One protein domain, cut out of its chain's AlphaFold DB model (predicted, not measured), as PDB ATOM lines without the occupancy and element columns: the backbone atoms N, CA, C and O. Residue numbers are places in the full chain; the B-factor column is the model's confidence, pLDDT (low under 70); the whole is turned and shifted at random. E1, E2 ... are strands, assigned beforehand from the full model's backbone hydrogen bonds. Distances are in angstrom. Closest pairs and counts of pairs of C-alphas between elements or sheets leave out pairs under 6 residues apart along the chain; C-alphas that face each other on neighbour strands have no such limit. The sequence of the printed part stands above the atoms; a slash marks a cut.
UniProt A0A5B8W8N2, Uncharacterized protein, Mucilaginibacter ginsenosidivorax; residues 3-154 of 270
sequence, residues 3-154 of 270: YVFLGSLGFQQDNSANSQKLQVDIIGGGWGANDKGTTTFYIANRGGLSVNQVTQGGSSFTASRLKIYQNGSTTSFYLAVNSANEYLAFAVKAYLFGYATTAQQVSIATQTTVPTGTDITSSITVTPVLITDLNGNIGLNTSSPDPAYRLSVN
ATOM      1  N   TYR A   3     -35.209  36.397 -35.247       92.88
ATOM      2  CA  TYR A   3     -34.572  37.350 -34.348       92.88
ATOM      3  C   TYR A   3     -35.630  37.935 -33.423       92.88
ATOM      4  O   TYR A   3     -36.649  38.445 -33.884       92.88
ATOM      5  N   VAL A   4     -35.388  37.859 -32.119       93.94
ATOM      6  CA  VAL A   4     -36.234  38.467 -31.090       93.94
ATOM      7  C   VAL A   4     -35.551  39.736 -30.612       93.94
ATOM      8  O   VAL A   4     -34.434  39.667 -30.109       93.94
ATOM      9  N   PHE A   5     -36.188  40.888 -30.782       96.44
ATOM     10  CA  PHE A   5     -35.678  42.169 -30.308       96.44
ATOM     11  C   PHE A   5     -35.699  42.224 -28.778       96.44
ATOM     12  O   PHE A   5     -36.738  41.994 -28.162       96.44
ATOM     13  N   LEU A   6     -34.546  42.531 -28.180       96.06
ATOM     14  CA  LEU A   6     -34.341  42.564 -26.729       96.06
ATOM     15  C   LEU A   6     -34.233  43.992 -26.181       96.06
ATOM     16  O   LEU A   6     -34.386  44.200 -24.982       96.06
ATOM     17  N   GLY A   7     -33.954  44.969 -27.045       95.12
ATOM     18  CA  GLY A   7     -33.763  46.368 -26.673       95.12
ATOM     19  C   GLY A   7     -32.636  47.030 -27.454       95.12
ATOM     20  O   GLY A   7     -31.911  46.386 -28.214       95.12
ATOM     21  N   SER A   8     -32.481  48.334 -27.240       94.00
ATOM     22  CA  SER A   8     -31.426  49.141 -27.851       94.00
ATOM     23  C   SER A   8     -30.832  50.103 -26.835       94.00
ATOM     24  O   SER A   8     -31.554  50.636 -25.993       94.00
ATOM     25  N   LEU A   9     -29.534  50.361 -26.959       91.75
ATOM     26  CA  LEU A   9     -28.822  51.411 -26.245       91.75
ATOM     27  C   LEU A   9     -28.338  52.467 -27.246       91.75
ATOM     28  O   LEU A   9     -27.827  52.140 -28.317       91.75
ATOM     29  N   GLY A  10     -28.482  53.741 -26.900       85.62
ATOM     30  CA  GLY A  10     -27.852  54.844 -27.613       85.62
ATOM     31  C   GLY A  10     -26.378  54.941 -27.224       85.62
ATOM     32  O   GLY A  10     -26.043  55.051 -26.050       85.62
ATOM     33  N   PHE A  11     -25.483  54.894 -28.197       67.19
ATOM     34  CA  PHE A  11     -24.058  55.133 -28.048       67.19
ATOM     35  C   PHE A  11     -23.727  56.572 -28.461       67.19
ATOM     36  O   PHE A  11     -23.773  56.920 -29.641       67.19
ATOM     37  N   GLN A  12     -23.351  57.409 -27.495       55.94
ATOM     38  CA  GLN A  12     -22.496  58.564 -27.766       55.94
ATOM     39  C   GLN A  12     -21.131  58.260 -27.164       55.94
ATOM     40  O   GLN A  12     -21.018  58.093 -25.950       55.94
ATOM     41  N   GLN A  13     -20.129  58.127 -28.031       50.06
ATOM     42  CA  GLN A  13     -18.742  57.910 -27.643       50.06
ATOM     43  C   GLN A  13     -18.359  58.973 -26.596       50.06
ATOM     44  O   GLN A  13     -18.525  60.165 -26.837       50.06
ATOM     45  N   ASP A  14     -17.949  58.523 -25.410       51.41
ATOM     46  CA  ASP A  14     -17.424  59.346 -24.311       51.41
ATOM     47  C   ASP A  14     -18.340  60.389 -23.648       51.41
ATOM     48  O   ASP A  14     -17.851  61.277 -22.949       51.41
ATOM     49  N   ASN A  15     -19.671  60.262 -23.734       53.09
ATOM     50  CA  ASN A  15     -20.552  61.116 -22.927       53.09
ATOM     51  C   ASN A  15     -21.022  60.418 -21.638       53.09
ATOM     52  O   ASN A  15     -21.929  59.583 -21.641       53.09
ATOM     53  N   SER A  16     -20.434  60.806 -20.504       55.50
ATOM     54  CA  SER A  16     -20.832  60.350 -19.165       55.50
ATOM     55  C   SER A  16     -22.277  60.714 -18.785       55.50
ATOM     56  O   SER A  16     -22.810  60.115 -17.851       55.50
ATOM     57  N   ALA A  17     -22.928  61.630 -19.515       58.47
ATOM     58  CA  ALA A  17     -24.293  62.085 -19.254       58.47
ATOM     59  C   ALA A  17     -25.397  61.144 -19.781       58.47
ATOM     60  O   ALA A  17     -26.531  61.243 -19.323       58.47
ATOM     61  N   ASN A  18     -25.087  60.213 -20.699       64.12
ATOM     62  CA  ASN A  18     -26.093  59.401 -21.409       64.12
ATOM     63  C   ASN A  18     -25.909  57.882 -21.228       64.12
ATOM     64  O   ASN A  18     -26.266  57.091 -22.104       64.12
ATOM     65  N   SER A  19     -25.353  57.448 -20.091       80.00
ATOM     66  CA  SER A  19     -25.209  56.018 -19.810       80.00
ATOM     67  C   SER A  19     -26.567  55.341 -19.655       80.00
ATOM     68  O   SER A  19     -27.396  55.766 -18.848       80.00
ATOM     69  N   GLN A  20     -26.758  54.250 -20.378       89.31
ATOM     70  CA  GLN A  20     -27.933  53.402 -20.307       89.31
ATOM     71  C   GLN A  20     -27.520  51.984 -19.920       89.31
ATOM     72  O   GLN A  20     -26.385  51.548 -20.144       89.31
ATOM     73  N   LYS A  21     -28.457  51.260 -19.320       92.19
ATOM     74  CA  LYS A  21     -28.313  49.849 -18.989       92.19
ATOM     75  C   LYS A  21     -29.515  49.096 -19.521       92.19
ATOM     76  O   LYS A  21     -30.630  49.607 -19.491       92.19
ATOM     77  N   LEU A  22     -29.291  47.880 -19.978       95.06
ATOM     78  CA  LEU A  22     -30.334  46.975 -20.421       95.06
ATOM     79  C   LEU A  22     -30.174  45.676 -19.635       95.06
ATOM     80  O   LEU A  22     -29.100  45.077 -19.642       95.06
ATOM     81  N   GLN A  23     -31.230  45.266 -18.941       96.38
ATOM     82  CA  GLN A  23     -31.331  43.920 -18.388       96.38
ATOM     83  C   GLN A  23     -32.251  43.108 -19.289       96.38
ATOM     84  O   GLN A  23     -33.341  43.575 -19.615       96.38
ATOM     85  N   VAL A  24     -31.829  41.906 -19.669       96.56
ATOM     86  CA  VAL A  24     -32.634  40.972 -20.460       96.56
ATOM     87  C   VAL A  24     -32.646  39.624 -19.765       96.56
ATOM     88  O   VAL A  24     -31.593  39.016 -19.644       96.56
ATOM     89  N   ASP A  25     -33.818  39.139 -19.380       94.19
ATOM     90  CA  ASP A  25     -34.032  37.795 -18.859       94.19
ATOM     91  C   ASP A  25     -34.656  36.926 -19.957       94.19
ATOM     92  O   ASP A  25     -35.743  37.220 -20.466       94.19
ATOM     93  N   ILE A  26     -33.972  35.845 -20.317       91.31
ATOM     94  CA  ILE A  26     -34.461  34.804 -21.220       91.31
ATOM     95  C   ILE A  26     -34.794  33.595 -20.362       91.31
ATOM     96  O   ILE A  26     -33.906  32.988 -19.768       91.31
ATOM     97  N   ILE A  27     -36.075  33.253 -20.291       88.56
ATOM     98  CA  ILE A  27     -36.596  32.211 -19.408       88.56
ATOM     99  C   ILE A  27     -37.134  31.085 -20.276       88.56
ATOM    100  O   ILE A  27     -37.997  31.339 -21.113       88.56
ATOM    101  N   GLY A  28     -36.693  29.847 -20.069       84.38
ATOM    102  CA  GLY A  28     -37.240  28.703 -20.797       84.38
ATOM    103  C   GLY A  28     -36.253  27.570 -21.022       84.38
ATOM    104  O   GLY A  28     -35.333  27.379 -20.231       84.38
ATOM    105  N   GLY A  29     -36.467  26.830 -22.105       77.81
ATOM    106  CA  GLY A  29     -35.605  25.738 -22.545       77.81
ATOM    107  C   GLY A  29     -36.183  25.029 -23.767       77.81
ATOM    108  O   GLY A  29     -37.057  25.567 -24.463       77.81
ATOM    109  N   GLY A  30     -35.718  23.808 -24.021       76.88
ATOM    110  CA  GLY A  30     -36.357  22.922 -24.992       76.88
ATOM    111  C   GLY A  30     -37.779  22.549 -24.555       76.88
ATOM    112  O   GLY A  30     -38.038  22.328 -23.379       76.88
ATOM    113  N   TRP A  31     -38.714  22.441 -25.498       74.06
ATOM    114  CA  TRP A  31     -40.117  22.081 -25.251       74.06
ATOM    115  C   TRP A  31     -40.268  20.752 -24.504       74.06
ATOM    116  O   TRP A  31     -41.131  20.621 -23.644       74.06
ATOM    117  N   GLY A  32     -39.430  19.766 -24.841       69.50
ATOM    118  CA  GLY A  32     -39.421  18.451 -24.196       69.50
ATOM    119  C   GLY A  32     -38.595  18.386 -22.910       69.50
ATOM    120  O   GLY A  32     -38.507  17.317 -22.311       69.50
ATOM    121  N   ALA A  33     -37.960  19.487 -22.505       70.62
ATOM    122  CA  ALA A  33     -37.193  19.527 -21.275       70.62
ATOM    123  C   ALA A  33     -38.123  19.787 -20.085       70.62
ATOM    124  O   ALA A  33     -39.008  20.641 -20.127       70.62
ATOM    125  N   ASN A  34     -37.900  19.047 -19.002       66.88
ATOM    126  CA  ASN A  34     -38.654  19.212 -17.756       66.88
ATOM    127  C   ASN A  34     -38.109  20.361 -16.889       66.88
ATOM    128  O   ASN A  34     -38.679  20.679 -15.847       66.88
ATOM    129  N   ASP A  35     -37.009  20.982 -17.314       66.75
ATOM    130  CA  ASP A  35     -36.340  22.083 -16.640       66.75
ATOM    131  C   ASP A  35     -36.531  23.403 -17.396       66.75
ATOM    132  O   ASP A  35     -36.562  23.472 -18.623       66.75
ATOM    133  N   LYS A  36     -36.672  24.488 -16.634       71.88
ATOM    134  CA  LYS A  36     -36.631  25.852 -17.162       71.88
ATOM    135  C   LYS A  36     -35.404  26.529 -16.585       71.88
ATOM    136  O   LYS A  36     -35.257  26.583 -15.367       71.88
ATOM    137  N   GLY A  37     -34.545  27.033 -17.458       85.00
ATOM    138  CA  GLY A  37     -33.428  27.882 -17.076       85.00
ATOM    139  C   GLY A  37     -33.776  29.354 -17.211       85.00
ATOM    140  O   GLY A  37     -34.747  29.726 -17.878       85.00
ATOM    141  N   THR A  38     -32.954  30.201 -16.603       89.81
ATOM    142  CA  THR A  38     -32.955  31.640 -16.883       89.81
ATOM    143  C   THR A  38     -31.555  32.077 -17.270       89.81
ATOM    144  O   THR A  38     -30.606  31.830 -16.533       89.81
ATOM    145  N   THR A  39     -31.420  32.737 -18.417       91.50
ATOM    146  CA  THR A  39     -30.202  33.460 -18.790       91.50
ATOM    147  C   THR A  39     -30.486  34.949 -18.765       91.50
ATOM    148  O   THR A  39     -31.304  35.440 -19.541       91.50
ATOM    149  N   THR A  40     -29.794  35.661 -17.883       94.31
ATOM    150  CA  THR A  40     -29.869  37.110 -17.750       94.31
ATOM    151  C   THR A  40     -28.630  37.763 -18.342       94.31
ATOM    152  O   THR A  40     -27.502  37.431 -17.977       94.31
ATOM    153  N   PHE A  41     -28.838  38.738 -19.220       96.00
ATOM    154  CA  PHE A  41     -27.801  39.643 -19.695       96.00
ATOM    155  C   PHE A  41     -27.922  40.990 -18.991       96.00
ATOM    156  O   PHE A  41     -28.977  41.624 -19.021       96.00
ATOM    157  N   TYR A  42     -26.819  41.444 -18.406       96.62
ATOM    158  CA  TYR A  42     -26.647  42.797 -17.895       96.62
ATOM    159  C   TYR A  42     -25.739  43.558 -18.849       96.62
ATOM    160  O   TYR A  42     -24.549  43.258 -18.967       96.62
ATOM    161  N   ILE A  43     -26.311  44.535 -19.537       95.38
ATOM    162  CA  ILE A  43     -25.641  45.278 -20.594       95.38
ATOM    163  C   ILE A  43     -25.535  46.735 -20.165       95.38
ATOM    164  O   ILE A  43     -26.517  47.325 -19.716       95.38
ATOM    165  N   ALA A  44     -24.358  47.335 -20.319       92.25
ATOM    166  CA  ALA A  44     -24.147  48.758 -20.076       92.25
ATOM    167  C   ALA A  44     -23.216  49.354 -21.136       92.25
ATOM    168  O   ALA A  44     -22.318  48.674 -21.623       92.25
ATOM    169  N   ASN A  45     -23.417  50.628 -21.474       88.12
ATOM    170  CA  ASN A  45     -22.671  51.325 -22.532       88.12
ATOM    171  C   ASN A  45     -21.697  52.411 -22.021       88.12
ATOM    172  O   ASN A  45     -21.099  53.129 -22.824       88.12
ATOM    173  N   ARG A  46     -21.557  52.591 -20.699       84.50
ATOM    174  CA  ARG A  46     -20.699  53.643 -20.132       84.50
ATOM    175  C   ARG A  46     -19.224  53.261 -20.259       84.50
ATOM    176  O   ARG A  46     -18.801  52.287 -19.648       84.50
ATOM    177  N   GLY A  47     -18.446  54.083 -20.966       79.88
ATOM    178  CA  GLY A  47     -17.018  53.824 -21.194       79.88
ATOM    179  C   GLY A  47     -16.761  52.671 -22.170       79.88
ATOM    180  O   GLY A  47     -15.691  52.074 -22.139       79.88
ATOM    181  N   GLY A  48     -17.755  52.343 -23.002       85.12
ATOM    182  CA  GLY A  48     -17.746  51.186 -23.891       85.12
ATOM    183  C   GLY A  48     -18.889  50.221 -23.587       85.12
ATOM    184  O   GLY A  48     -19.545  50.303 -22.547       85.12
ATOM    185  N   LEU A  49     -19.153  49.315 -24.527       89.50
ATOM    186  CA  LEU A  49     -20.178  48.294 -24.359       89.50
ATOM    187  C   LEU A  49     -19.638  47.141 -23.505       89.50
ATOM    188  O   LEU A  49     -18.632  46.525 -23.841       89.50
ATOM    189  N   SER A  50     -20.341  46.839 -22.421       92.62
ATOM    190  CA  SER A  50     -20.088  45.699 -21.543       92.62
ATOM    191  C   SER A  50     -21.313  44.797 -21.526       92.62
ATOM    192  O   SER A  50     -22.443  45.284 -21.449       92.62
ATOM    193  N   VAL A  51     -21.086  43.489 -21.614       95.75
ATOM    194  CA  VAL A  51     -22.141  42.476 -21.583       95.75
ATOM    195  C   VAL A  51     -21.734  41.406 -20.584       95.75
ATOM    196  O   VAL A  51     -20.786  40.662 -20.811       95.75
ATOM    197  N   ASN A  52     -22.465  41.329 -19.480       96.31
ATOM    198  CA  ASN A  52     -22.290  40.297 -18.468       96.31
ATOM    199  C   ASN A  52     -23.456  39.316 -18.543       96.31
ATOM    200  O   ASN A  52     -24.604  39.731 -18.688       96.31
ATOM    201  N   GLN A  53     -23.168  38.028 -18.412       94.75
ATOM    202  CA  GLN A  53     -24.159  36.961 -18.462       94.75
ATOM    203  C   GLN A  53     -24.228  36.236 -17.120       94.75
ATOM    204  O   GLN A  53     -23.200  35.897 -16.534       94.75
ATOM    205  N   VAL A  54     -25.443  35.956 -16.664       94.38
ATOM    206  CA  VAL A  54     -25.719  35.006 -15.588       94.38
ATOM    207  C   VAL A  54     -26.684  33.960 -16.121       94.38
ATOM    208  O   VAL A  54     -27.733  34.319 -16.644       94.38
ATOM    209  N   THR A  55     -26.361  32.681 -15.981       91.38
ATOM    210  CA  THR A  55     -27.255  31.582 -16.356       91.38
ATOM    211  C   THR A  55     -27.530  30.717 -15.141       91.38
ATOM    212  O   THR A  55     -26.612  30.327 -14.425       91.38
ATOM    213  N   GLN A  56     -28.802  30.416 -14.918       89.56
ATOM    214  CA  GLN A  56     -29.282  29.557 -13.849       89.56
ATOM    215  C   GLN A  56     -30.045  28.380 -14.454       89.56
ATOM    216  O   GLN A  56     -31.209  28.525 -14.828       89.56
ATOM    217  N   GLY A  57     -29.381  27.229 -14.553       81.94
ATOM    218  CA  GLY A  57     -29.955  25.976 -15.038       81.94
ATOM    219  C   GLY A  57     -30.464  26.038 -16.483       81.94
ATOM    220  O   GLY A  57     -30.110  26.926 -17.259       81.94
ATOM    221  N   GLY A  58     -31.344  25.088 -16.806       70.88
ATOM    222  CA  GLY A  58     -31.962  24.908 -18.119       70.88
ATOM    223  C   GLY A  58     -31.170  23.994 -19.049       70.88
ATOM    224  O   GLY A  58     -29.940  24.036 -19.099       70.88
ATOM    225  N   SER A  59     -31.891  23.166 -19.805       61.03
ATOM    226  CA  SER A  59     -31.359  22.520 -21.005       61.03
ATOM    227  C   SER A  59     -30.693  23.567 -21.897       61.03
ATOM    228  O   SER A  59     -31.209  24.675 -22.067       61.03
ATOM    229  N   SER A  60     -29.504  23.234 -22.406       54.25
ATOM    230  CA  SER A  60     -28.696  24.140 -23.223       54.25
ATOM    231  C   SER A  60     -29.558  24.842 -24.269       54.25
ATOM    232  O   SER A  60     -30.130  24.206 -25.148       54.25
ATOM    233  N   PHE A  61     -29.608  26.170 -24.198       57.97
ATOM    234  CA  PHE A  61     -30.170  27.038 -25.233       57.97
ATOM    235  C   PHE A  61     -29.223  27.109 -26.446       57.97
ATOM    236  O   PHE A  61     -28.914  28.187 -26.953       57.97
ATOM    237  N   THR A  62     -28.710  25.968 -26.908       54.81
ATOM    238  CA  THR A  62     -27.692  25.883 -27.964       54.81
ATOM    239  C   THR A  62     -28.161  26.472 -29.294       54.81
ATOM    240  O   THR A  62     -27.327  26.978 -30.048       54.81
ATOM    241  N   ALA A  63     -29.471  26.519 -29.576       57.28
ATOM    242  CA  ALA A  63     -29.996  27.211 -30.757       57.28
ATOM    243  C   ALA A  63     -30.198  28.723 -30.608       57.28
ATOM    244  O   ALA A  63     -30.626  29.358 -31.581       57.28
ATOM    245  N   SER A  64     -29.925  29.324 -29.446       74.00
ATOM    246  CA  SER A  64     -30.121  30.759 -29.240       74.00
ATOM    247  C   SER A  64     -28.817  31.458 -28.868       74.00
ATOM    248  O   SER A  64     -28.066  31.013 -28.007       74.00
ATOM    249  N   ARG A  65     -28.532  32.567 -29.545       84.62
ATOM    250  CA  ARG A  65     -27.323  33.364 -29.315       84.62
ATOM    251  C   ARG A  65     -27.664  34.836 -29.284       84.62
ATOM    252  O   ARG A  65     -28.444  35.308 -30.117       84.62
ATOM    253  N   LEU A  66     -27.061  35.550 -28.339       92.31
ATOM    254  CA  LEU A  66     -27.107  37.002 -28.331       92.31
ATOM    255  C   LEU A  66     -26.431  37.510 -29.608       92.31
ATOM    256  O   LEU A  66     -25.327  37.093 -29.957       92.31
ATOM    257  N   LYS A  67     -27.122  38.397 -30.311       94.88
ATOM    258  CA  LYS A  67     -26.627  39.122 -31.471       94.88
ATOM    259  C   LYS A  67     -26.693  40.613 -31.198       94.88
ATOM    260  O   LYS A  67     -27.672  41.104 -30.637       94.88
ATOM    261  N   ILE A  68     -25.646  41.313 -31.609       95.69
ATOM    262  CA  ILE A  68     -25.456  42.733 -31.347       95.69
ATOM    263  C   ILE A  68     -25.242  43.427 -32.686       95.69
ATOM    264  O   ILE A  68     -24.297  43.110 -33.407       95.69
ATOM    265  N   TYR A  69     -26.123  44.366 -33.012       95.62
ATOM    266  CA  TYR A  69     -26.082  45.121 -34.259       95.62
ATOM    267  C   TYR A  69     -25.860  46.601 -33.975       95.62
ATOM    268  O   TYR A  69     -26.541  47.185 -33.134       95.62
ATOM    269  N   GLN A  70     -24.919  47.207 -34.694       93.69
ATOM    270  CA  GLN A  70     -24.651  48.638 -34.647       93.69
ATOM    271  C   GLN A  70     -25.280  49.326 -35.858       93.69
ATOM    272  O   GLN A  70     -24.960  48.997 -37.000       93.69
ATOM    273  N   ASN A  71     -26.129  50.320 -35.620       93.31
ATOM    274  CA  ASN A  71     -26.689  51.180 -36.655       93.31
ATOM    275  C   ASN A  71     -26.498  52.650 -36.260       93.31
ATOM    276  O   ASN A  71     -27.190  53.166 -35.381       93.31
ATOM    277  N   GLY A  72     -25.512  53.313 -36.870       89.06
ATOM    278  CA  GLY A  72     -25.110  54.667 -36.489       89.06
ATOM    279  C   GLY A  72     -24.717  54.738 -35.012       89.06
ATOM    280  O   GLY A  72     -23.829  54.015 -34.565       89.06
ATOM    281  N   SER A  73     -25.410  55.580 -34.247       86.62
ATOM    282  CA  SER A  73     -25.230  55.747 -32.800       86.62
ATOM    283  C   SER A  73     -26.107  54.816 -31.961       86.62
ATOM    284  O   SER A  73     -26.254  55.044 -30.770       86.62
ATOM    285  N   THR A  74     -26.742  53.793 -32.526       90.44
ATOM    286  CA  THR A  74     -27.598  52.873 -31.762       90.44
ATOM    287  C   THR A  74     -27.059  51.456 -31.838       90.44
ATOM    288  O   THR A  74     -26.781  50.942 -32.919       90.44
ATOM    289  N   THR A  75     -26.943  50.820 -30.677       93.50
ATOM    290  CA  THR A  75     -26.617  49.403 -30.547       93.50
ATOM    291  C   THR A  75     -27.879  48.648 -30.158       93.50
ATOM    292  O   THR A  75     -28.462  48.919 -29.110       93.50
ATOM    293  N   SER A  76     -28.300  47.699 -30.982       95.31
ATOM    294  CA  SER A  76     -29.499  46.892 -30.766       95.31
ATOM    295  C   SER A  76     -29.142  45.442 -30.469       95.31
ATOM    296  O   SER A  76     -28.217  44.875 -31.055       95.31
ATOM    297  N   PHE A  77     -29.903  44.836 -29.562       96.31
ATOM    298  CA  PHE A  77     -29.674  43.491 -29.052       96.31
ATOM    299  C   PHE A  77     -30.804  42.580 -29.500       96.31
ATOM    300  O   PHE A  77     -31.984  42.911 -29.364       96.31
ATOM    301  N   TYR A  78     -30.433  41.418 -30.019       95.94
ATOM    302  CA  TYR A  78     -31.366  40.423 -30.517       95.94
ATOM    303  C   TYR A  78     -31.008  39.048 -29.978       95.94
ATOM    304  O   TYR A  78     -29.835  38.691 -29.902       95.94
ATOM    305  N   LEU A  79     -32.012  38.238 -29.665       92.75
ATOM    306  CA  LEU A  79     -31.823  36.804 -29.517       92.75
ATOM    307  C   LEU A  79     -32.050  36.172 -30.880       92.75
ATOM    308  O   LEU A  79     -33.160  36.212 -31.412       92.75
ATOM    309  N   ALA A  80     -30.997  35.614 -31.460       90.69
ATOM    310  CA  ALA A  80     -31.102  34.938 -32.736       90.69
ATOM    311  C   ALA A  80     -31.330  33.447 -32.497       90.69
ATOM    312  O   ALA A  80     -30.475  32.764 -31.934       90.69
ATOM    313  N   VAL A  81     -32.499  32.974 -32.918       85.88
ATOM    314  CA  VAL A  81     -33.061  31.667 -32.595       85.88
ATOM    315  C   VAL A  81     -33.131  30.808 -33.853       85.88
ATOM    316  O   VAL A  81     -33.748  31.188 -34.858       85.88
ATOM    317  N   ASN A  82     -32.507  29.631 -33.808       78.06
ATOM    318  CA  ASN A  82     -32.642  28.628 -34.859       78.06
ATOM    319  C   ASN A  82     -33.824  27.688 -34.573       78.06
ATOM    320  O   ASN A  82     -33.667  26.627 -33.985       78.06
ATOM    321  N   SER A  83     -35.015  28.085 -35.016       67.06
ATOM    322  CA  SER A  83     -36.263  27.340 -34.811       67.06
ATOM    323  C   SER A  83     -36.448  26.118 -35.718       67.06
ATOM    324  O   SER A  83     -37.434  25.407 -35.564       67.06
ATOM    325  N   ALA A  84     -35.548  25.867 -36.676       66.56
ATOM    326  CA  ALA A  84     -35.706  24.759 -37.622       66.56
ATOM    327  C   ALA A  84     -35.399  23.383 -37.002       66.56
ATOM    328  O   ALA A  84     -35.924  22.382 -37.474       66.56
ATOM    329  N   ASN A  85     -34.574  23.342 -35.947       59.31
ATOM    330  CA  ASN A  85     -34.046  22.095 -35.379       59.31
ATOM    331  C   ASN A  85     -34.355  21.908 -33.885       59.31
ATOM    332  O   ASN A  85     -34.035  20.861 -33.331       59.31
ATOM    333  N   GLU A  86     -34.955  22.899 -33.222       63.38
ATOM    334  CA  GLU A  86     -35.233  22.851 -31.786       63.38
ATOM    335  C   GLU A  86     -36.653  23.366 -31.510       63.38
ATOM    336  O   GLU A  86     -37.003  24.500 -31.851       63.38
ATOM    337  N   TYR A  87     -37.486  22.530 -30.881       74.56
ATOM    338  CA  TYR A  87     -38.742  22.980 -30.287       74.56
ATOM    339  C   TYR A  87     -38.392  23.804 -29.051       74.56
ATOM    340  O   TYR A  87     -38.020  23.241 -28.027       74.56
ATOM    341  N   LEU A  88     -38.467  25.127 -29.149       76.81
ATOM    342  CA  LEU A  88     -38.079  26.030 -28.067       76.81
ATOM    343  C   LEU A  88     -39.311  26.599 -27.369       76.81
ATOM    344  O   LEU A  88     -40.245  27.066 -28.017       76.81
ATOM    345  N   ALA A  89     -39.282  26.601 -26.039       81.38
ATOM    346  CA  ALA A  89     -40.315  27.173 -25.189       81.38
ATOM    347  C   ALA A  89     -39.677  28.223 -24.280       81.38
ATOM    348  O   ALA A  89     -39.152  27.896 -23.214       81.38
ATOM    349  N   PHE A  90     -39.701  29.488 -24.706       85.44
ATOM    350  CA  PHE A  90     -39.072  30.574 -23.962       85.44
ATOM    351  C   PHE A  90     -39.908  31.851 -23.931       85.44
ATOM    352  O   PHE A  90     -40.764  32.091 -24.781       85.44
ATOM    353  N   ALA A  91     -39.619  32.683 -22.940       89.25
ATOM    354  CA  ALA A  91     -40.107  34.039 -22.798       89.25
ATOM    355  C   ALA A  91     -38.915  34.982 -22.636       89.25
ATOM    356  O   ALA A  91     -37.879  34.610 -22.082       89.25
ATOM    357  N   VAL A  92     -39.080  36.214 -23.104       92.19
ATOM    358  CA  VAL A  92     -38.103  37.282 -22.912       92.19
ATOM    359  C   VAL A  92     -38.753  38.386 -22.103       92.19
ATOM    360  O   VAL A  92     -39.872  38.811 -22.392       92.19
ATOM    361  N   LYS A  93     -38.026  38.876 -21.109       94.75
ATOM    362  CA  LYS A  93     -38.360  40.082 -20.366       94.75
ATOM    363  C   LYS A  93     -37.154  41.002 -20.415       94.75
ATOM    364  O   LYS A  93     -36.049  40.561 -20.135       94.75
ATOM    365  N   ALA A  94     -37.350  42.264 -20.772       96.56
ATOM    366  CA  ALA A  94     -36.250  43.214 -20.815       96.56
ATOM    367  C   ALA A  94     -36.646  44.574 -20.251       96.56
ATOM    368  O   ALA A  94     -37.781  45.030 -20.418       96.56
ATOM    369  N   TYR A  95     -35.685  45.211 -19.588       95.56
ATOM    370  CA  TYR A  95     -35.831  46.503 -18.937       95.56
ATOM    371  C   TYR A  95     -34.687  47.425 -19.329       95.56
ATOM    372  O   TYR A  95     -33.512  47.104 -19.131       95.56
ATOM    373  N   LEU A  96     -35.044  48.590 -19.858       93.12
ATOM    374  CA  LEU A  96     -34.129  49.682 -20.131       93.12
ATOM    375  C   LEU A  96     -34.076  50.612 -18.916       93.12
ATOM    376  O   LEU A  96     -35.096  51.100 -18.432       93.12
ATOM    377  N   PHE A  97     -32.865  50.896 -18.464       90.06
ATOM    378  CA  PHE A  97     -32.562  51.860 -17.419       90.06
ATOM    379  C   PHE A  97     -31.735  52.983 -18.045       90.06
ATOM    380  O   PHE A  97     -30.782  52.734 -18.781       90.06
ATOM    381  N   GLY A  98     -32.085  54.229 -17.757       80.62
ATOM    382  CA  GLY A  98     -31.383  55.402 -18.270       80.62
ATOM    383  C   GLY A  98     -31.410  56.523 -17.244       80.62
ATOM    384  O   GLY A  98     -31.437  56.261 -16.048       80.62
ATOM    385  N   TYR A  99     -31.442  57.771 -17.711       65.88
ATOM    386  CA  TYR A  99     -31.513  58.946 -16.835       65.88
ATOM    387  C   TYR A  99     -32.854  59.070 -16.076       65.88
ATOM    388  O   TYR A  99     -32.944  59.775 -15.076       65.88
ATOM    389  N   ALA A 100     -33.906  58.384 -16.534       65.44
ATOM    390  CA  ALA A 100     -35.197  58.361 -15.850       65.44
ATOM    391  C   ALA A 100     -35.133  57.586 -14.519       65.44
ATOM    392  O   ALA A 100     -34.394  56.612 -14.383       65.44
ATOM    393  N   THR A 101     -35.955  57.987 -13.547       66.38
ATOM    394  CA  THR A 101     -36.020  57.378 -12.205       66.38
ATOM    395  C   THR A 101     -36.681  55.997 -12.176       66.38
ATOM    396  O   THR A 101     -36.583  55.299 -11.168       66.38
ATOM    397  N   THR A 102     -37.339  55.580 -13.263       82.25
ATOM    398  CA  THR A 102     -38.020  54.284 -13.381       82.25
ATOM    399  C   THR A 102     -37.547  53.508 -14.605       82.25
ATOM    400  O   THR A 102     -37.373  54.057 -15.697       82.25
ATOM    401  N   ALA A 103     -37.353  52.201 -14.417       87.88
ATOM    402  CA  ALA A 103     -37.048  51.283 -15.504       87.88
ATOM    403  C   ALA A 103     -38.212  51.226 -16.502       87.88
ATOM    404  O   ALA A 103     -39.375  51.180 -16.102       87.88
ATOM    405  N   GLN A 104     -37.894  51.196 -17.793       91.31
ATOM    406  CA  GLN A 104     -38.874  51.071 -18.867       91.31
ATOM    407  C   GLN A 104     -38.861  49.640 -19.392       91.31
ATOM    408  O   GLN A 104     -37.805  49.120 -19.757       91.31
ATOM    409  N   GLN A 105     -40.020  48.990 -19.437       94.00
ATOM    410  CA  GLN A 105     -40.125  47.674 -20.056       94.00
ATOM    411  C   GLN A 105     -39.935  47.803 -21.571       94.00
ATOM    412  O   GLN A 105     -40.532  48.669 -22.210       94.00
ATOM    413  N   VAL A 106     -39.105  46.940 -22.149       95.19
ATOM    414  CA  VAL A 106     -38.890  46.905 -23.596       95.19
ATOM    415  C   VAL A 106     -40.021  46.126 -24.260       95.19
ATOM    416  O   VAL A 106     -40.346  45.009 -23.851       95.19
ATOM    417  N   SER A 107     -40.587  46.690 -25.325       95.50
ATOM    418  CA  SER A 107     -41.519  45.983 -26.202       95.50
ATOM    419  C   SER A 107     -40.773  44.928 -27.016       95.50
ATOM    420  O   SER A 107     -40.020  45.255 -27.932       95.50
ATOM    421  N   ILE A 108     -40.982  43.659 -26.676       94.94
ATOM    422  CA  ILE A 108     -40.370  42.528 -27.375       94.94
ATOM    423  C   ILE A 108     -41.085  42.305 -28.711       94.94
ATOM    424  O   ILE A 108     -42.311  42.215 -28.762       94.94
ATOM    425  N   ALA A 109     -40.314  42.188 -29.789       94.06
ATOM    426  CA  ALA A 109     -40.818  41.938 -31.137       94.06
ATOM    427  C   ALA A 109     -40.015  40.823 -31.811       94.06
ATOM    428  O   ALA A 109     -38.870  40.570 -31.444       94.06
ATOM    429  N   THR A 110     -40.600  40.158 -32.808       91.75
ATOM    430  CA  THR A 110     -39.918  39.108 -33.578       91.75
ATOM    431  C   THR A 110     -39.856  39.476 -35.053       91.75
ATOM    432  O   THR A 110     -40.771  40.102 -35.583       91.75
ATOM    433  N   GLN A 111     -38.766  39.096 -35.715       92.44
ATOM    434  CA  GLN A 111     -38.563  39.296 -37.148       92.44
ATOM    435  C   GLN A 111     -37.849  38.090 -37.771       92.44
ATOM    436  O   GLN A 111     -37.102  37.374 -37.101       92.44
ATOM    437  N   THR A 112     -38.070  37.867 -39.064       91.44
ATOM    438  CA  THR A 112     -37.453  36.773 -39.842       91.44
ATOM    439  C   THR A 112     -36.293  37.245 -40.716       91.44
ATOM    440  O   THR A 112     -35.522  36.432 -41.223       91.44
ATOM    441  N   THR A 113     -36.150  38.558 -40.888       92.81
ATOM    442  CA  THR A 113     -35.056  39.189 -41.624       92.81
ATOM    443  C   THR A 113     -33.902  39.529 -40.690       92.81
ATOM    444  O   THR A 113     -34.097  39.775 -39.497       92.81
ATOM    445  N   VAL A 114     -32.687  39.558 -41.240       92.75
ATOM    446  CA  VAL A 114     -31.498  40.015 -40.511       92.75
ATOM    447  C   VAL A 114     -31.728  41.454 -40.026       92.75
ATOM    448  O   VAL A 114     -32.191  42.278 -40.819       92.75
ATOM    449  N   PRO A 115     -31.445  41.772 -38.749       95.00
ATOM    450  CA  PRO A 115     -31.536  43.134 -38.245       95.00
ATOM    451  C   PRO A 115     -30.696  44.128 -39.047       95.00
ATOM    452  O   PRO A 115     -29.606  43.812 -39.520       95.00
ATOM    453  N   THR A 116     -31.207  45.348 -39.180       92.81
ATOM    454  CA  THR A 116     -30.514  46.439 -39.869       92.81
ATOM    455  C   THR A 116     -29.267  46.874 -39.094       92.81
ATOM    456  O   THR A 116     -29.317  47.032 -37.875       92.81
ATOM    457  N   GLY A 117     -28.172  47.145 -39.810       94.12
ATOM    458  CA  GLY A 117     -26.895  47.589 -39.245       94.12
ATOM    459  C   GLY A 117     -25.777  46.558 -39.411       94.12
ATOM    460  O   GLY A 117     -25.948  45.527 -40.060       94.12
ATOM    461  N   THR A 118     -24.619  46.843 -38.821       95.75
ATOM    462  CA  THR A 118     -23.443  45.962 -38.835       95.75
ATOM    463  C   THR A 118     -23.504  44.994 -37.656       95.75
ATOM    464  O   THR A 118     -23.629  45.437 -36.515       95.75
ATOM    465  N   ASP A 119     -23.386  43.686 -37.902       95.75
ATOM    466  CA  ASP A 119     -23.235  42.683 -36.837       95.75
ATOM    467  C   ASP A 119     -21.856  42.847 -36.178       95.75
ATOM    468  O   ASP A 119     -20.826  42.587 -36.799       95.75
ATOM    469  N   ILE A 120     -21.840  43.294 -34.922       94.50
ATOM    470  CA  ILE A 120     -20.623  43.495 -34.121       94.50
ATOM    471  C   ILE A 120     -20.474  42.436 -33.027       94.50
ATOM    472  O   ILE A 120     -19.644  42.588 -32.135       94.50
ATOM    473  N   THR A 121     -21.267  41.360 -33.067       94.12
ATOM    474  CA  THR A 121     -21.325  40.352 -31.995       94.12
ATOM    475  C   THR A 121     -19.947  39.784 -31.650       94.12
ATOM    476  O   THR A 121     -19.625  39.639 -30.478       94.12
ATOM    477  N   SER A 122     -19.108  39.495 -32.649       93.38
ATOM    478  CA  SER A 122     -17.760  38.942 -32.439       93.38
ATOM    479  C   SER A 122     -16.769  39.934 -31.828       93.38
ATOM    480  O   SER A 122     -15.734  39.518 -31.320       93.38
ATOM    481  N   SER A 123     -17.064  41.232 -31.894       92.31
ATOM    482  CA  SER A 123     -16.220  42.298 -31.347       92.31
ATOM    483  C   SER A 123     -16.526  42.593 -29.878       92.31
ATOM    484  O   SER A 123     -15.847  43.416 -29.269       92.31
ATOM    485  N   ILE A 124     -17.557  41.957 -29.313       91.81
ATOM    486  CA  ILE A 124     -18.019  42.182 -27.947       91.81
ATOM    487  C   ILE A 124     -17.848  40.898 -27.144       91.81
ATOM    488  O   ILE A 124     -18.491  39.884 -27.411       91.81
ATOM    489  N   THR A 125     -17.012  40.959 -26.113       92.56
ATOM    490  CA  THR A 125     -16.874  39.859 -25.159       92.56
ATOM    491  C   THR A 125     -18.093  39.818 -24.246       92.56
ATOM    492  O   THR A 125     -18.382  40.781 -23.533       92.56
ATOM    493  N   VAL A 126     -18.791  38.684 -24.245       93.25
ATOM    494  CA  VAL A 126     -19.800  38.365 -23.233       93.25
ATOM    495  C   VAL A 126     -19.087  37.705 -22.062       93.25
ATOM    496  O   VAL A 126     -18.527  36.622 -22.213       93.25
ATOM    497  N   THR A 127     -19.101  38.354 -20.903       95.06
ATOM    498  CA  THR A 127     -18.442  37.851 -19.695       95.06
ATOM    499  C   THR A 127     -19.422  36.994 -18.891       95.06
ATOM    500  O   THR A 127     -20.372  37.540 -18.321       95.06
ATOM    501  N   PRO A 128     -19.235  35.665 -18.803       93.88
ATOM    502  CA  PRO A 128     -20.070  34.816 -17.962       93.88
ATOM    503  C   PRO A 128     -19.710  35.031 -16.490       93.88
ATOM    504  O   PRO A 128     -18.668  34.589 -16.033       93.88
ATOM    505  N   VAL A 129     -20.551  35.704 -15.715       95.75
ATOM    506  CA  VAL A 129     -20.275  35.979 -14.295       95.75
ATOM    507  C   VAL A 129     -20.536  34.738 -13.443       95.75
ATOM    508  O   VAL A 129     -19.700  34.356 -12.626       95.75
ATOM    509  N   LEU A 130     -21.689  34.104 -13.661       94.88
ATOM    510  CA  LEU A 130     -22.140  32.907 -12.958       94.88
ATOM    511  C   LEU A 130     -22.951  32.042 -13.918       94.88
ATOM    512  O   LEU A 130     -23.914  32.525 -14.508       94.88
ATOM    513  N   ILE A 131     -22.602  30.770 -14.027       92.56
ATOM    514  CA  ILE A 131     -23.354  29.770 -14.783       92.56
ATOM    515  C   ILE A 131     -23.658  28.610 -13.842       92.56
ATOM    516  O   ILE A 131     -22.747  28.110 -13.190       92.56
ATOM    517  N   THR A 132     -24.904  28.158 -13.769       91.06
ATOM    518  CA  THR A 132     -25.236  26.863 -13.169       91.06
ATOM    519  C   THR A 132     -25.834  25.947 -14.222       91.06
ATOM    520  O   THR A 132     -26.683  26.384 -14.997       91.06
ATOM    521  N   ASP A 133     -25.402  24.690 -14.261       85.62
ATOM    522  CA  ASP A 133     -25.959  23.693 -15.178       85.62
ATOM    523  C   ASP A 133     -27.107  22.889 -14.534       85.62
ATOM    524  O   ASP A 133     -27.497  23.117 -13.385       85.62
ATOM    525  N   LEU A 134     -27.663  21.938 -15.289       80.81
ATOM    526  CA  LEU A 134     -28.733  21.045 -14.827       80.81
ATOM    527  C   LEU A 134     -28.300  20.035 -13.763       80.81
ATOM    528  O   LEU A 134     -29.137  19.501 -13.041       80.81
ATOM    529  N   ASN A 135     -27.002  19.778 -13.657       85.06
ATOM    530  CA  ASN A 135     -26.441  18.850 -12.687       85.06
ATOM    531  C   ASN A 135     -26.094  19.549 -11.364       85.06
ATOM    532  O   ASN A 135     -25.599  18.892 -10.444       85.06
ATOM    533  N   GLY A 136     -26.344  20.861 -11.264       86.44
ATOM    534  CA  GLY A 136     -26.008  21.689 -10.109       86.44
ATOM    535  C   GLY A 136     -24.543  22.125 -10.069       86.44
ATOM    536  O   GLY A 136     -24.081  22.579  -9.023       86.44
ATOM    537  N   ASN A 137     -23.800  21.986 -11.169       92.69
ATOM    538  CA  ASN A 137     -22.425  22.465 -11.257       92.69
ATOM    539  C   ASN A 137     -22.415  23.983 -11.434       92.69
ATOM    540  O   ASN A 137     -23.224  24.536 -12.179       92.69
ATOM    541  N   ILE A 138     -21.483  24.652 -10.761       94.75
ATOM    542  CA  ILE A 138     -21.339  26.107 -10.739       94.75
ATOM    543  C   ILE A 138     -20.076  26.500 -11.506       94.75
ATOM    544  O   ILE A 138     -18.988  26.006 -11.227       94.75
ATOM    545  N   GLY A 139     -20.205  27.427 -12.446       95.19
ATOM    546  CA  GLY A 139     -19.117  28.065 -13.176       95.19
ATOM    547  C   GLY A 139     -19.016  29.544 -12.823       95.19
ATOM    548  O   GLY A 139     -19.998  30.277 -12.940       95.19
ATOM    549  N   LEU A 140     -17.831  29.997 -12.424       96.19
ATOM    550  CA  LEU A 140     -17.502  31.411 -12.233       96.19
ATOM    551  C   LEU A 140     -16.505  31.842 -13.309       96.19
ATOM    552  O   LEU A 140     -15.450  31.220 -13.461       96.19
ATOM    553  N   ASN A 141     -16.829  32.906 -14.049       95.19
ATOM    554  CA  ASN A 141     -16.008  33.396 -15.164       95.19
ATOM    555  C   ASN A 141     -15.772  32.360 -16.291       95.19
ATOM    556  O   ASN A 141     -14.801  32.444 -17.045       95.19
ATOM    557  N   THR A 142     -16.661  31.369 -16.414       92.44
ATOM    558  CA  THR A 142     -16.652  30.341 -17.466       92.44
ATOM    559  C   THR A 142     -18.063  30.112 -17.996       92.44
ATOM    560  O   THR A 142     -19.020  30.113 -17.227       92.44
ATOM    561  N   SER A 143     -18.196  29.917 -19.309       87.19
ATOM    562  CA  SER A 143     -19.469  29.609 -19.972       87.19
ATOM    563  C   SER A 143     -19.832  28.124 -19.921       87.19
ATOM    564  O   SER A 143     -20.966  27.764 -20.217       87.19
ATOM    565  N   SER A 144     -18.869  27.268 -19.574       86.62
ATOM    566  CA  SER A 144     -19.042  25.822 -19.466       86.62
ATOM    567  C   SER A 144     -18.323  25.352 -18.205       86.62
ATOM    568  O   SER A 144     -17.096  25.225 -18.224       86.62
ATOM    569  N   PRO A 145     -19.047  25.141 -17.093       89.31
ATOM    570  CA  PRO A 145     -18.502  24.408 -15.961       89.31
ATOM    571  C   PRO A 145     -18.018  23.036 -16.445       89.31
ATOM    572  O   PRO A 145     -18.672  22.407 -17.279       89.31
ATOM    573  N   ASP A 146     -16.869  22.589 -15.956       89.25
ATOM    574  CA  ASP A 146     -16.379  21.246 -16.240       89.25
ATOM    575  C   ASP A 146     -17.277  20.229 -15.508       89.25
ATOM    576  O   ASP A 146     -17.460  20.346 -14.292       89.25
ATOM    577  N   PRO A 147     -17.858  19.240 -16.215       89.56
ATOM    578  CA  PRO A 147     -18.795  18.287 -15.627       89.56
ATOM    579  C   PRO A 147     -18.176  17.394 -14.542       89.56
ATOM    580  O   PRO A 147     -18.920  16.807 -13.755       89.56
ATOM    581  N   ALA A 148     -16.844  17.283 -14.475       92.56
ATOM    582  CA  ALA A 148     -16.147  16.542 -13.428       92.56
ATOM    583  C   ALA A 148     -16.115  17.292 -12.083       92.56
ATOM    584  O   ALA A 148     -15.861  16.674 -11.045       92.56
ATOM    585  N   TYR A 149     -16.394  18.601 -12.070       92.62
ATOM    586  CA  TYR A 149     -16.277  19.442 -10.881       92.62
ATOM    587  C   TYR A 149     -17.588  20.154 -10.556       92.62
ATOM    588  O   TYR A 149     -18.232  20.772 -11.397       92.62
ATOM    589  N   ARG A 150     -17.945  20.171  -9.267       93.88
ATOM    590  CA  ARG A 150     -19.115  20.929  -8.791       93.88
ATOM    591  C   ARG A 150     -18.914  22.442  -8.848       93.88
ATOM    592  O   ARG A 150     -19.893  23.175  -8.936       93.88
ATOM    593  N   LEU A 151     -17.668  22.908  -8.802       95.44
ATOM    594  CA  LEU A 151     -17.306  24.319  -8.890       95.44
ATOM    595  C   LEU A 151     -16.116  24.488  -9.842       95.44
ATOM    596  O   LEU A 151     -15.013  24.043  -9.542       95.44
ATOM    597  N   SER A 152     -16.343  25.163 -10.964       95.38
ATOM    598  CA  SER A 152     -15.328  25.569 -11.936       95.38
ATOM    599  C   SER A 152     -15.076  27.070 -11.821       95.38
ATOM    600  O   SER A 152     -16.003  27.865 -11.977       95.38
ATOM    601  N   VAL A 153     -13.835  27.485 -11.567       95.94
ATOM    602  CA  VAL A 153     -13.472  28.907 -11.449       95.94
ATOM    603  C   VAL A 153     -12.367  29.240 -12.436       95.94
ATOM    604  O   VAL A 153     -11.244  28.764 -12.301       95.94
ATOM    605  N   ASN A 154     -12.666  30.101 -13.406       94.38
ATOM    606  CA  ASN A 154     -11.656  30.654 -14.303       94.38
ATOM    607  C   ASN A 154     -11.033  31.912 -13.678       94.38
ATOM    608  O   ASN A 154     -11.406  33.051 -13.984       94.38
TER     609      ASN A 154
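Overview. This is residues 3 to 154 of the 270 residues of an uncharacterized protein of Mucilaginibacter ginsenosidivorax (UniProt A0A5B8W8N2). Two strongly twisted sheets stand partly face to face as a sandwich, their strands running nearly in line; the larger sheet reaches past the smaller one with E9, E10 and E11, and E11 is farthest from the middle. The long link of residues 112 to 125 leads from E8, at one edge of the smaller sheet, past E5 at its other edge and on to E9 in the larger sheet. The printed part has 152 residues with eleven named strands, E1 to E11 in order, and no named helix; the class is all strand, though 75 residues, under half, are in named strands. The larger sheet, E7 E2 E3 E4 E9 E10 E11, is mixed, and the smaller, E5 E6 E1 E8, is antiparallel. The whole is compact, with a radius of gyration of the C-alphas of 15.9 A and spans of 46 by 35 by 30 A.

Along the chain. Find C-alpha 3 at (-34.572, 37.350, -34.348); from there E1, residues 3 to 10, runs 19.9 A and bends by 58 degrees at residue 6. E2, residues 21 to 30, starts at (-28.313, 49.849, -18.989) and covers 28.7 A. Next come E3, residues 37 to 44, 23.0 A; E4, 50 to 56, 20.1 A; E5, 64 to 71, 22.0 A; E6, 74 to 81, 21.9 A; and E7, 88 to 97, 28.5 A. Then read E8, 109 to 111; E9, 126 to 132, 16.2 A; E10, 138 to 140; and E11, 151 to 153, ending at (-13.472, 28.907, -11.449).

Arrangement. In the larger sheet, E2, E3 and E4 form a meander, each strand the antiparallel neighbour of the one before; look for N 24 and O 41 at 2.9 A, and N 40 and O 54 at 2.8 A. Edge strand E7 is antiparallel to E2, with N 93 and O 25 at 2.9 A. E9 is parallel to E4, with N 53 and O 127 at 2.8 A. E9 and E10 are a hairpin, with N 139 and O 131 at 2.7 A, and edge strand E11 is parallel to E10, with N 152 and O 138 at 2.8 A. In the other sheet, the hairpin E5 and E6 has N 67 and O 78 at 2.8 A, E6 and E1 have N 6 and O 77 at 2.8 A, and E1 and E8 have N 5 and O 109 at 2.8 A. Across the sandwich, two sheets face to face, the closest C-alphas of E1 and E7 are Leu 6 and Ala 94, 6.2 A apart.

Size, cuts and confidence. The C-alphas farthest apart are those of Asn 15 and Gly 32, 46.7 A. The printed part has no cut, and the links E7 to E8 and E8 to E9 are long. Residues 69 to 70 of E5 pair antiparallel with residues 118 to 119. The mean pLDDT of the printed part is 85.9, and 23 residues are under 70, among them 11 to 18 and 59 to 63.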